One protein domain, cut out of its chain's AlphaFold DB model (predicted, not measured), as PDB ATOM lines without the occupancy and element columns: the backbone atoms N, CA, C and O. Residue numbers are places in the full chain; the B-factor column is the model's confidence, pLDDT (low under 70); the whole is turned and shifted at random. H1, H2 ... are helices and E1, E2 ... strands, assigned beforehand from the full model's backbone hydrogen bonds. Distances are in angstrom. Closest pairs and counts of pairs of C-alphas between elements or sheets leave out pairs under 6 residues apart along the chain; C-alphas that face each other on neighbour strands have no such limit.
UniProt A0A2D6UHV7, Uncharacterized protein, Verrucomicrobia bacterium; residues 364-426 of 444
ATOM      1  N   ARG A 364     156.717 170.067 108.296       81.06
ATOM      2  CA  ARG A 364     155.686 170.731 107.481       81.06
ATOM      3  C   ARG A 364     156.300 171.718 106.491       81.06
ATOM      4  O   ARG A 364     156.004 171.629 105.305       81.06
ATOM      5  N   ALA A 365     157.183 172.598 106.962       81.88
ATOM      6  CA  ALA A 365     157.865 173.564 106.104       81.88
ATOM      7  C   ALA A 365     158.722 172.870 105.030       81.88
ATOM      8  O   ALA A 365     158.762 173.320 103.890       81.88
ATOM      9  N   LEU A 366     159.356 171.744 105.375       81.69
ATOM     10  CA  LEU A 366     160.075 170.875 104.446       81.69
ATOM     11  C   LEU A 366     159.159 170.331 103.341       81.69
ATOM     12  O   LEU A 366     159.524 170.381 102.171       81.69
ATOM     13  N   ASN A 367     157.992 169.796 103.713       78.44
ATOM     14  CA  ASN A 367     157.041 169.206 102.772       78.44
ATOM     15  C   ASN A 367     156.400 170.270 101.867       78.44
ATOM     16  O   ASN A 367     156.276 170.050 100.665       78.44
ATOM     17  N   GLU A 368     156.025 171.426 102.421       82.56
ATOM     18  CA  GLU A 368     155.470 172.556 101.662       82.56
ATOM     19  C   GLU A 368     156.500 173.106 100.654       82.56
ATOM     20  O   GLU A 368     156.192 173.224  99.468       82.56
ATOM     21  N   ASP A 369     157.754 173.323 101.069       80.75
ATOM     22  CA  ASP A 369     158.840 173.773 100.180       80.75
ATOM     23  C   ASP A 369     159.192 172.729  99.104       80.75
ATOM     24  O   ASP A 369     159.462 173.081  97.953       80.75
ATOM     25  N   ALA A 370     159.136 171.434  99.438       79.44
ATOM     26  CA  ALA A 370     159.337 170.358  98.468       79.44
ATOM     27  C   ALA A 370     158.249 170.351  97.375       79.44
ATOM     28  O   ALA A 370     158.566 170.186  96.193       79.44
ATOM     29  N   LEU A 371     156.983 170.578  97.750       78.31
ATOM     30  CA  LEU A 371     155.863 170.678  96.808       78.31
ATOM     31  C   LEU A 371     155.985 171.909  95.896       78.31
ATOM     32  O   LEU A 371     155.731 171.807  94.696       78.31
ATOM     33  N   GLU A 372     156.413 173.052  96.431       81.38
ATOM     34  CA  GLU A 372     156.537 174.300  95.666       81.38
ATOM     35  C   GLU A 372     157.654 174.268  94.611       81.38
ATOM     36  O   GLU A 372     157.534 174.884  93.549       81.38
ATOM     37  N   ARG A 373     158.756 173.552  94.866       75.44
ATOM     38  CA  ARG A 373     159.947 173.606  93.999       75.44
ATOM     39  C   ARG A 373     159.826 172.824  92.697       75.44
ATOM     40  O   ARG A 373     160.581 173.106  91.765       75.44
ATOM     41  N   GLY A 374     158.929 171.839  92.621       73.38
ATOM     42  CA  GLY A 374     158.611 171.082  91.400       73.38
ATOM     43  C   GLY A 374     159.776 170.339  90.716       73.38
ATOM     44  O   GLY A 374     159.564 169.731  89.670       73.38
ATOM     45  N   LYS A 375     161.002 170.381  91.257       76.44
ATOM     46  CA  LYS A 375     162.204 169.726  90.722       76.44
ATOM     47  C   LYS A 375     162.900 168.941  91.827       76.44
ATOM     48  O   LYS A 375     163.192 169.497  92.884       76.44
ATOM     49  N   GLY A 376     163.168 167.667  91.566       82.50
ATOM     50  CA  GLY A 376     163.831 166.776  92.510       82.50
ATOM     51  C   GLY A 376     165.315 167.106  92.672       82.50
ATOM     52  O   GLY A 376     165.908 167.780  91.827       82.50
ATOM     53  N   GLY A 377     165.919 166.629  93.761       85.19
ATOM     54  CA  GLY A 377     167.345 166.802  94.040       85.19
ATOM     55  C   GLY A 377     167.659 167.185  95.490       85.19
ATOM     56  O   GLY A 377     166.795 167.079  96.365       85.19
ATOM     57  N   PRO A 378     168.911 167.598  95.767       87.69
ATOM     58  CA  PRO A 378     169.345 167.939  97.110       87.69
ATOM     59  C   PRO A 378     168.770 169.284  97.544       87.69
ATOM     60  O   PRO A 378     168.802 170.255  96.787       87.69
ATOM     61  N   TYR A 379     168.342 169.379  98.794       83.44
ATOM     62  CA  TYR A 379     167.830 170.617  99.365       83.44
ATOM     63  C   TYR A 379     168.104 170.692 100.865       83.44
ATOM     64  O   TYR A 379     168.443 169.692 101.492       83.44
ATOM     65  N   ILE A 380     168.033 171.896 101.426       83.94
ATOM     66  CA  ILE A 380     168.178 172.137 102.864       83.94
ATOM     67  C   ILE A 380     166.807 172.552 103.375       83.94
ATOM     68  O   ILE A 380     166.205 173.447 102.777       83.94
ATOM     69  N   SER A 381     166.325 171.922 104.450       79.88
ATOM     70  CA  SER A 381     165.019 172.274 105.011       79.88
ATOM     71  C   SER A 381     164.965 173.759 105.357       79.88
ATOM     72  O   SER A 381     165.846 174.230 106.090       79.88
ATOM     73  N   PRO A 382     163.941 174.504 104.906       79.19
ATOM     74  CA  PRO A 382     163.756 175.870 105.360       79.19
ATOM     75  C   PRO A 382     163.535 175.883 106.875       79.19
ATOM     76  O   PRO A 382     162.874 175.012 107.443       79.19
ATOM     77  N   THR A 383     164.114 176.881 107.542       78.31
ATOM     78  CA  THR A 383     163.749 177.196 108.926       78.31
ATOM     79  C   THR A 383     162.480 178.048 108.875       78.31
ATOM     80  O   THR A 383     162.491 179.058 108.164       78.31
ATOM     81  N   PRO A 384     161.392 177.674 109.574       80.00
ATOM     82  CA  PRO A 384     160.170 178.474 109.596       80.00
ATOM     83  C   PRO A 384     160.456 179.943 109.977       80.00
ATOM     84  O   PRO A 384     161.275 180.168 110.871       80.00
ATOM     85  N   PRO A 385     159.806 180.950 109.354       77.75
ATOM     86  CA  PRO A 385     160.129 182.375 109.547       77.75
ATOM     87  C   PRO A 385     160.023 182.872 110.993       77.75
ATOM     88  O   PRO A 385     160.623 183.875 111.368       77.75
ATOM     89  N   ASP A 386     159.229 182.181 111.801       75.88
ATOM     90  CA  ASP A 386     158.958 182.479 113.198       75.88
ATOM     91  C   ASP A 386     159.840 181.666 114.172       75.88
ATOM     92  O   ASP A 386     159.682 181.765 115.390       75.88
ATOM     93  N   MET A 387     160.807 180.895 113.656       74.31
ATOM     94  CA  MET A 387     161.887 180.286 114.433       74.31
ATOM     95  C   MET A 387     163.179 181.100 114.296       74.31
ATOM     96  O   MET A 387     163.693 181.318 113.204       74.31
ATOM     97  N   THR A 388     163.747 181.525 115.426       72.88
ATOM     98  CA  THR A 388     165.004 182.296 115.460       72.88
ATOM     99  C   THR A 388     166.256 181.438 115.251       72.88
ATOM    100  O   THR A 388     167.311 181.977 114.927       72.88
ATOM    101  N   LEU A 389     166.150 180.117 115.431       69.25
ATOM    102  CA  LEU A 389     167.180 179.111 115.161       69.25
ATOM    103  C   LEU A 389     166.499 177.816 114.682       69.25
ATOM    104  O   LEU A 389     165.390 177.534 115.146       69.25
ATOM    105  N   PRO A 390     167.140 177.011 113.813       68.00
ATOM    106  CA  PRO A 390     166.671 175.667 113.491       68.00
ATOM    107  C   PRO A 390     166.702 174.818 114.769       68.00
ATOM    108  O   PRO A 390     167.765 174.422 115.242       68.00
ATOM    109  N   VAL A 391     165.539 174.613 115.389       60.59
ATOM    110  CA  VAL A 391     165.395 173.795 116.599       60.59
ATOM    111  C   VAL A 391     164.500 172.623 116.252       60.59
ATOM    112  O   VAL A 391     163.282 172.765 116.202       60.59
ATOM    113  N   GLY A 392     165.137 171.486 116.017       65.38
ATOM    114  CA  GLY A 392     164.507 170.219 115.693       65.38
ATOM    115  C   GLY A 392     165.454 169.368 114.859       65.38
ATOM    116  O   GLY A 392     166.296 169.927 114.156       65.38
ATOM    117  N   GLU A 393     165.342 168.045 114.945       67.56
ATOM    118  CA  GLU A 393     166.233 167.133 114.204       67.56
ATOM    119  C   GLU A 393     166.107 167.309 112.685       67.56
ATOM    120  O   GLU A 393     167.032 166.967 111.955       67.56
ATOM    121  N   ASP A 394     164.994 167.887 112.220       68.88
ATOM    122  CA  ASP A 394     164.711 168.058 110.798       68.88
ATOM    123  C   ASP A 394     164.943 169.472 110.226       68.88
ATOM    124  O   ASP A 394     164.832 169.702 109.020       68.88
ATOM    125  N   CYS A 395     165.254 170.458 111.067       78.94
ATOM    126  CA  CYS A 395     165.435 171.836 110.615       78.94
ATOM    127  C   CYS A 395     166.887 172.103 110.186       78.94
ATOM    128  O   CYS A 395     167.817 171.908 110.961       78.94
ATOM    129  N   GLY A 396     167.087 172.645 108.980       78.50
ATOM    130  CA  GLY A 396     168.417 173.015 108.474       78.50
ATOM    131  C   GLY A 396     169.297 171.838 108.028       78.50
ATOM    132  O   GLY A 396     170.441 172.053 107.634       78.50
ATOM    133  N   GLU A 397     168.765 170.618 108.048       83.19
ATOM    134  CA  GLU A 397     169.425 169.423 107.526       83.19
ATOM    135  C   GLU A 397     169.306 169.325 105.998       83.19
ATOM    136  O   GLU A 397     168.437 169.944 105.371       83.19
ATOM    137  N   ARG A 398     170.212 168.551 105.386       86.12
ATOM    138  CA  ARG A 398     170.222 168.297 103.939       86.12
ATOM    139  C   ARG A 398     169.423 167.037 103.606       86.12
ATOM    140  O   ARG A 398     169.695 165.960 104.127       86.12
ATOM    141  N   TYR A 399     168.524 167.166 102.644       87.81
ATOM    142  CA  TYR A 399     167.604 166.137 102.176       87.81
ATOM    143  C   TYR A 399     167.691 165.962 100.666       87.81
ATOM    144  O   TYR A 399     168.282 166.791  99.970       87.81
ATOM    145  N   TRP A 400     167.087 164.889 100.159       89.06
ATOM    146  CA  TRP A 400     166.884 164.678  98.726       89.06
ATOM    147  C   TRP A 400     165.407 164.423  98.448       89.06
ATOM    148  O   TRP A 400     164.830 163.515  99.038       89.06
ATOM    149  N   TYR A 401     164.792 165.225  97.577       86.75
ATOM    150  CA  TYR A 401     163.375 165.098  97.227       86.75
ATOM    151  C   TYR A 401     163.215 164.508  95.835       86.75
ATOM    152  O   TYR A 401     163.887 164.929  94.893       86.75
ATOM    153  N   CYS A 402     162.305 163.553  95.705       86.75
ATOM    154  CA  CYS A 402     161.956 162.907  94.457       86.75
ATOM    155  C   CYS A 402     160.592 163.368  93.973       86.75
ATOM    156  O   CYS A 402     159.576 163.035  94.570       86.75
ATOM    157  N   THR A 403     160.567 164.128  92.880       81.88
ATOM    158  CA  THR A 403     159.321 164.707  92.362       81.88
ATOM    159  C   THR A 403     158.341 163.648  91.874       81.88
ATOM    160  O   THR A 403     157.144 163.818  92.066       81.88
ATOM    161  N   GLU A 404     158.827 162.563  91.268       81.31
ATOM    162  CA  GLU A 404     157.958 161.562  90.641       81.31
ATOM    163  C   GLU A 404     157.274 160.652  91.670       81.31
ATOM    164  O   GLU A 404     156.088 160.365  91.539       81.31
ATOM    165  N   SER A 405     157.981 160.251  92.734       81.06
ATOM    166  CA  SER A 405     157.394 159.447  93.818       81.06
ATOM    167  C   SER A 405     156.905 160.256  95.020       81.06
ATOM    168  O   SER A 405     156.303 159.684  95.927       81.06
ATOM    169  N   GLY A 406     157.194 161.559  95.082       82.38
ATOM    170  CA  GLY A 406     156.906 162.411  96.242       82.38
ATOM    171  C   GLY A 406     157.723 162.070  97.498       82.38
ATOM    172  O   GLY A 406     157.435 162.585  98.576       82.38
ATOM    173  N   LYS A 407     158.734 161.194  97.397       84.69
ATOM    174  CA  LYS A 407     159.530 160.733  98.545       84.69
ATOM    175  C   LYS A 407     160.618 161.732  98.941       84.69
ATOM    176  O   LYS A 407     161.259 162.353  98.092       84.69
ATOM    177  N   ILE A 408     160.887 161.810 100.245       84.56
ATOM    178  CA  ILE A 408     161.985 162.585 100.836       84.56
ATOM    179  C   ILE A 408     162.975 161.623 101.500       84.56
ATOM    180  O   ILE A 408     162.618 160.892 102.422       84.56
ATOM    181  N   TYR A 409     164.237 161.649 101.071       85.75
ATOM    182  CA  TYR A 409     165.320 160.885 101.688       85.75
ATOM    183  C   TYR A 409     166.074 161.754 102.696       85.75
ATOM    184  O   TYR A 409     166.510 162.864 102.376       85.75
ATOM    185  N   LYS A 410     166.241 161.223 103.912       86.25
ATOM    186  CA  LYS A 410     166.890 161.869 105.063       86.25
ATOM    187  C   LYS A 410     168.166 161.125 105.479       86.25
ATOM    188  O   LYS A 410     168.296 159.929 105.213       86.25
ATOM    189  N   GLY A 411     169.078 161.814 106.166       85.50
ATOM    190  CA  GLY A 411     170.282 161.223 106.765       85.50
ATOM    191  C   GLY A 411     171.514 161.179 105.853       85.50
ATOM    192  O   GLY A 411     171.505 161.647 104.715       85.50
ATOM    193  N   ARG A 412     172.618 160.611 106.363       86.81
ATOM    194  CA  ARG A 412     173.929 160.617 105.672       86.81
ATOM    195  C   ARG A 412     173.938 159.837 104.354       86.81
ATOM    196  O   ARG A 412     174.778 160.106 103.503       86.81
ATOM    197  N   ASP A 413     173.034 158.875 104.201       89.31
ATOM    198  CA  ASP A 413     172.893 158.025 103.017       89.31
ATOM    199  C   ASP A 413     171.755 158.474 102.081       89.31
ATOM    200  O   ASP A 413     171.480 157.805 101.083       89.31
ATOM    201  N   ALA A 414     171.118 159.621 102.356       89.38
ATOM    202  CA  ALA A 414     169.985 160.133 101.584       89.38
ATOM    203  C   ALA A 414     170.274 160.239 100.080       89.38
ATOM    204  O   ALA A 414     169.434 159.881  99.262       89.38
ATOM    205  N   GLU A 415     171.482 160.675  99.710       92.56
ATOM    206  CA  GLU A 415     171.903 160.780  98.309       92.56
ATOM    207  C   GLU A 415     171.965 159.415  97.616       92.56
ATOM    208  O   GLU A 415     171.577 159.288  96.457       92.56
ATOM    209  N   GLN A 416     172.460 158.390  98.312       92.12
ATOM    210  CA  GLN A 416     172.565 157.045  97.752       92.12
ATOM    211  C   GLN A 416     171.178 156.435  97.568       92.12
ATOM    212  O   GLN A 416     170.900 155.888  96.507       92.12
ATOM    213  N   LYS A 417     170.290 156.595  98.560       91.62
ATOM    214  CA  LYS A 417     168.894 156.141  98.474       91.62
ATOM    215  C   LYS A 417     168.131 156.847  97.355       91.62
ATOM    216  O   LYS A 417     167.465 156.180  96.574       91.62
ATOM    217  N   TYR A 418     168.297 158.163  97.228       90.88
ATOM    218  CA  TYR A 418     167.712 158.943  96.137       90.88
ATOM    219  C   TYR A 418     168.183 158.455  94.762       90.88
ATOM    220  O   TYR A 418     167.377 158.299  93.856       90.88
ATOM    221  N   LYS A 419     169.482 158.173  94.604       90.31
ATOM    222  CA  LYS A 419     170.034 157.651  93.344       90.31
ATOM    223  C   LYS A 419     169.663 156.196  93.063       90.31
ATOM    224  O   LYS A 419     169.781 155.779  91.919       90.31
ATOM    225  N   ALA A 420     169.299 155.424  94.083       89.94
ATOM    226  CA  ALA A 420     168.890 154.029  93.939       89.94
ATOM    227  C   ALA A 420     167.396 153.874  93.621       89.94
ATOM    228  O   ALA A 420     166.997 152.838  93.100       89.94
ATOM    229  N   ASP A 421     166.568 154.875  93.932       88.06
ATOM    230  CA  ASP A 421     165.148 154.849  93.601       88.06
ATOM    231  C   ASP A 421     164.952 155.215  92.123       88.06
ATOM    232  O   ASP A 421     165.193 156.348  91.700       88.06
ATOM    233  N   GLU A 422     164.526 154.233  91.324       88.44
ATOM    234  CA  GLU A 422     164.367 154.374  89.874       88.44
ATOM    235  C   GLU A 422     163.367 155.465  89.473       88.44
ATOM    236  O   GLU A 422     163.485 156.010  88.378       88.44
ATOM    237  N   SER A 423     162.428 155.822  90.357       85.56
ATOM    238  CA  SER A 423     161.493 156.935  90.127       85.56
ATOM    239  C   SER A 423     162.149 158.315  90.241       85.56
ATOM    240  O   SER A 423     161.584 159.321  89.838       85.56
ATOM    241  N   CYS A 424     163.345 158.389  90.819       82.81
ATOM    242  CA  CYS A 424     164.016 159.645  91.159       82.81
ATOM    243  C   CYS A 424     165.184 159.965  90.238       82.81
ATOM    244  O   CYS A 424     165.633 161.112  90.155       82.81
ATOM    245  N   ILE A 425     165.668 158.949  89.529       82.56
ATOM    246  CA  ILE A 425     166.599 159.111  88.428       82.56
ATOM    247  C   ILE A 425     165.790 159.711  87.282       82.56
ATOM    248  O   ILE A 425     165.025 158.998  86.639       82.56
ATOM    249  N   ASN A 426     165.965 161.012  87.025       65.75
ATOM    250  CA  ASN A 426     165.494 161.643  85.792       65.75
ATOM    251  C   ASN A 426     165.937 160.756  84.624       65.75
ATOM    252  O   ASN A 426     167.104 160.801  84.223       65.75
TER     253      ASN A 426
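AT A GLANCE: This is residues 364 to 426 of the 444 residues of an uncharacterized protein of Verrucomicrobia bacterium (UniProt A0A2D6UHV7). With little regular structure, a small hairpin of two strands, E1 and E2, lies between two short helices, H1 and H2, and a long loop, residues 381 to 397, reaches toward one end of a flat outline. The 63 printed residues run H1, E1, E2, H2, antiparallel in the sheet; 25 are in named elements, class mixed. The whole is compact, radius of gyration of the C-alphas 11.9 A, spans 38 by 24 by 13 A.

IN THESE COORDINATES: E1 is residues 377 to 380, E2 398 to 401. H1, residues 364 to 373, is 14.4 A long from C-alpha 364 at (155.686, 170.731, 107.481). H2, residues 414 to 420, is 9.8 A long, ending with C-alpha 420 at (168.890, 154.029, 93.939).

HOW THE PARTS SIT: In the hairpin, N 379 and O 399 are 2.8 A apart, within hydrogen-bond range. Residues 400 to 401 of E2 also pair, antiparallel, with 408 to 409. The closest C-alphas of E2 and H2, Trp 400 and Ala 414, are 6.2 A apart; those of H1 and E2, Ala 370 and Tyr 401, 6.7 A. H1 and H2 are apart. In both helices every O i to N i+4 pair is within hydrogen-bond range.

THE WHOLE: The C-alphas farthest apart, Thr 388 and Glu 422, are 37.9 A apart. The printed part has no cut; links E1 to E2 and E2 to H2 are long. Residues 389 to 394 and 426 have pLDDT under 70.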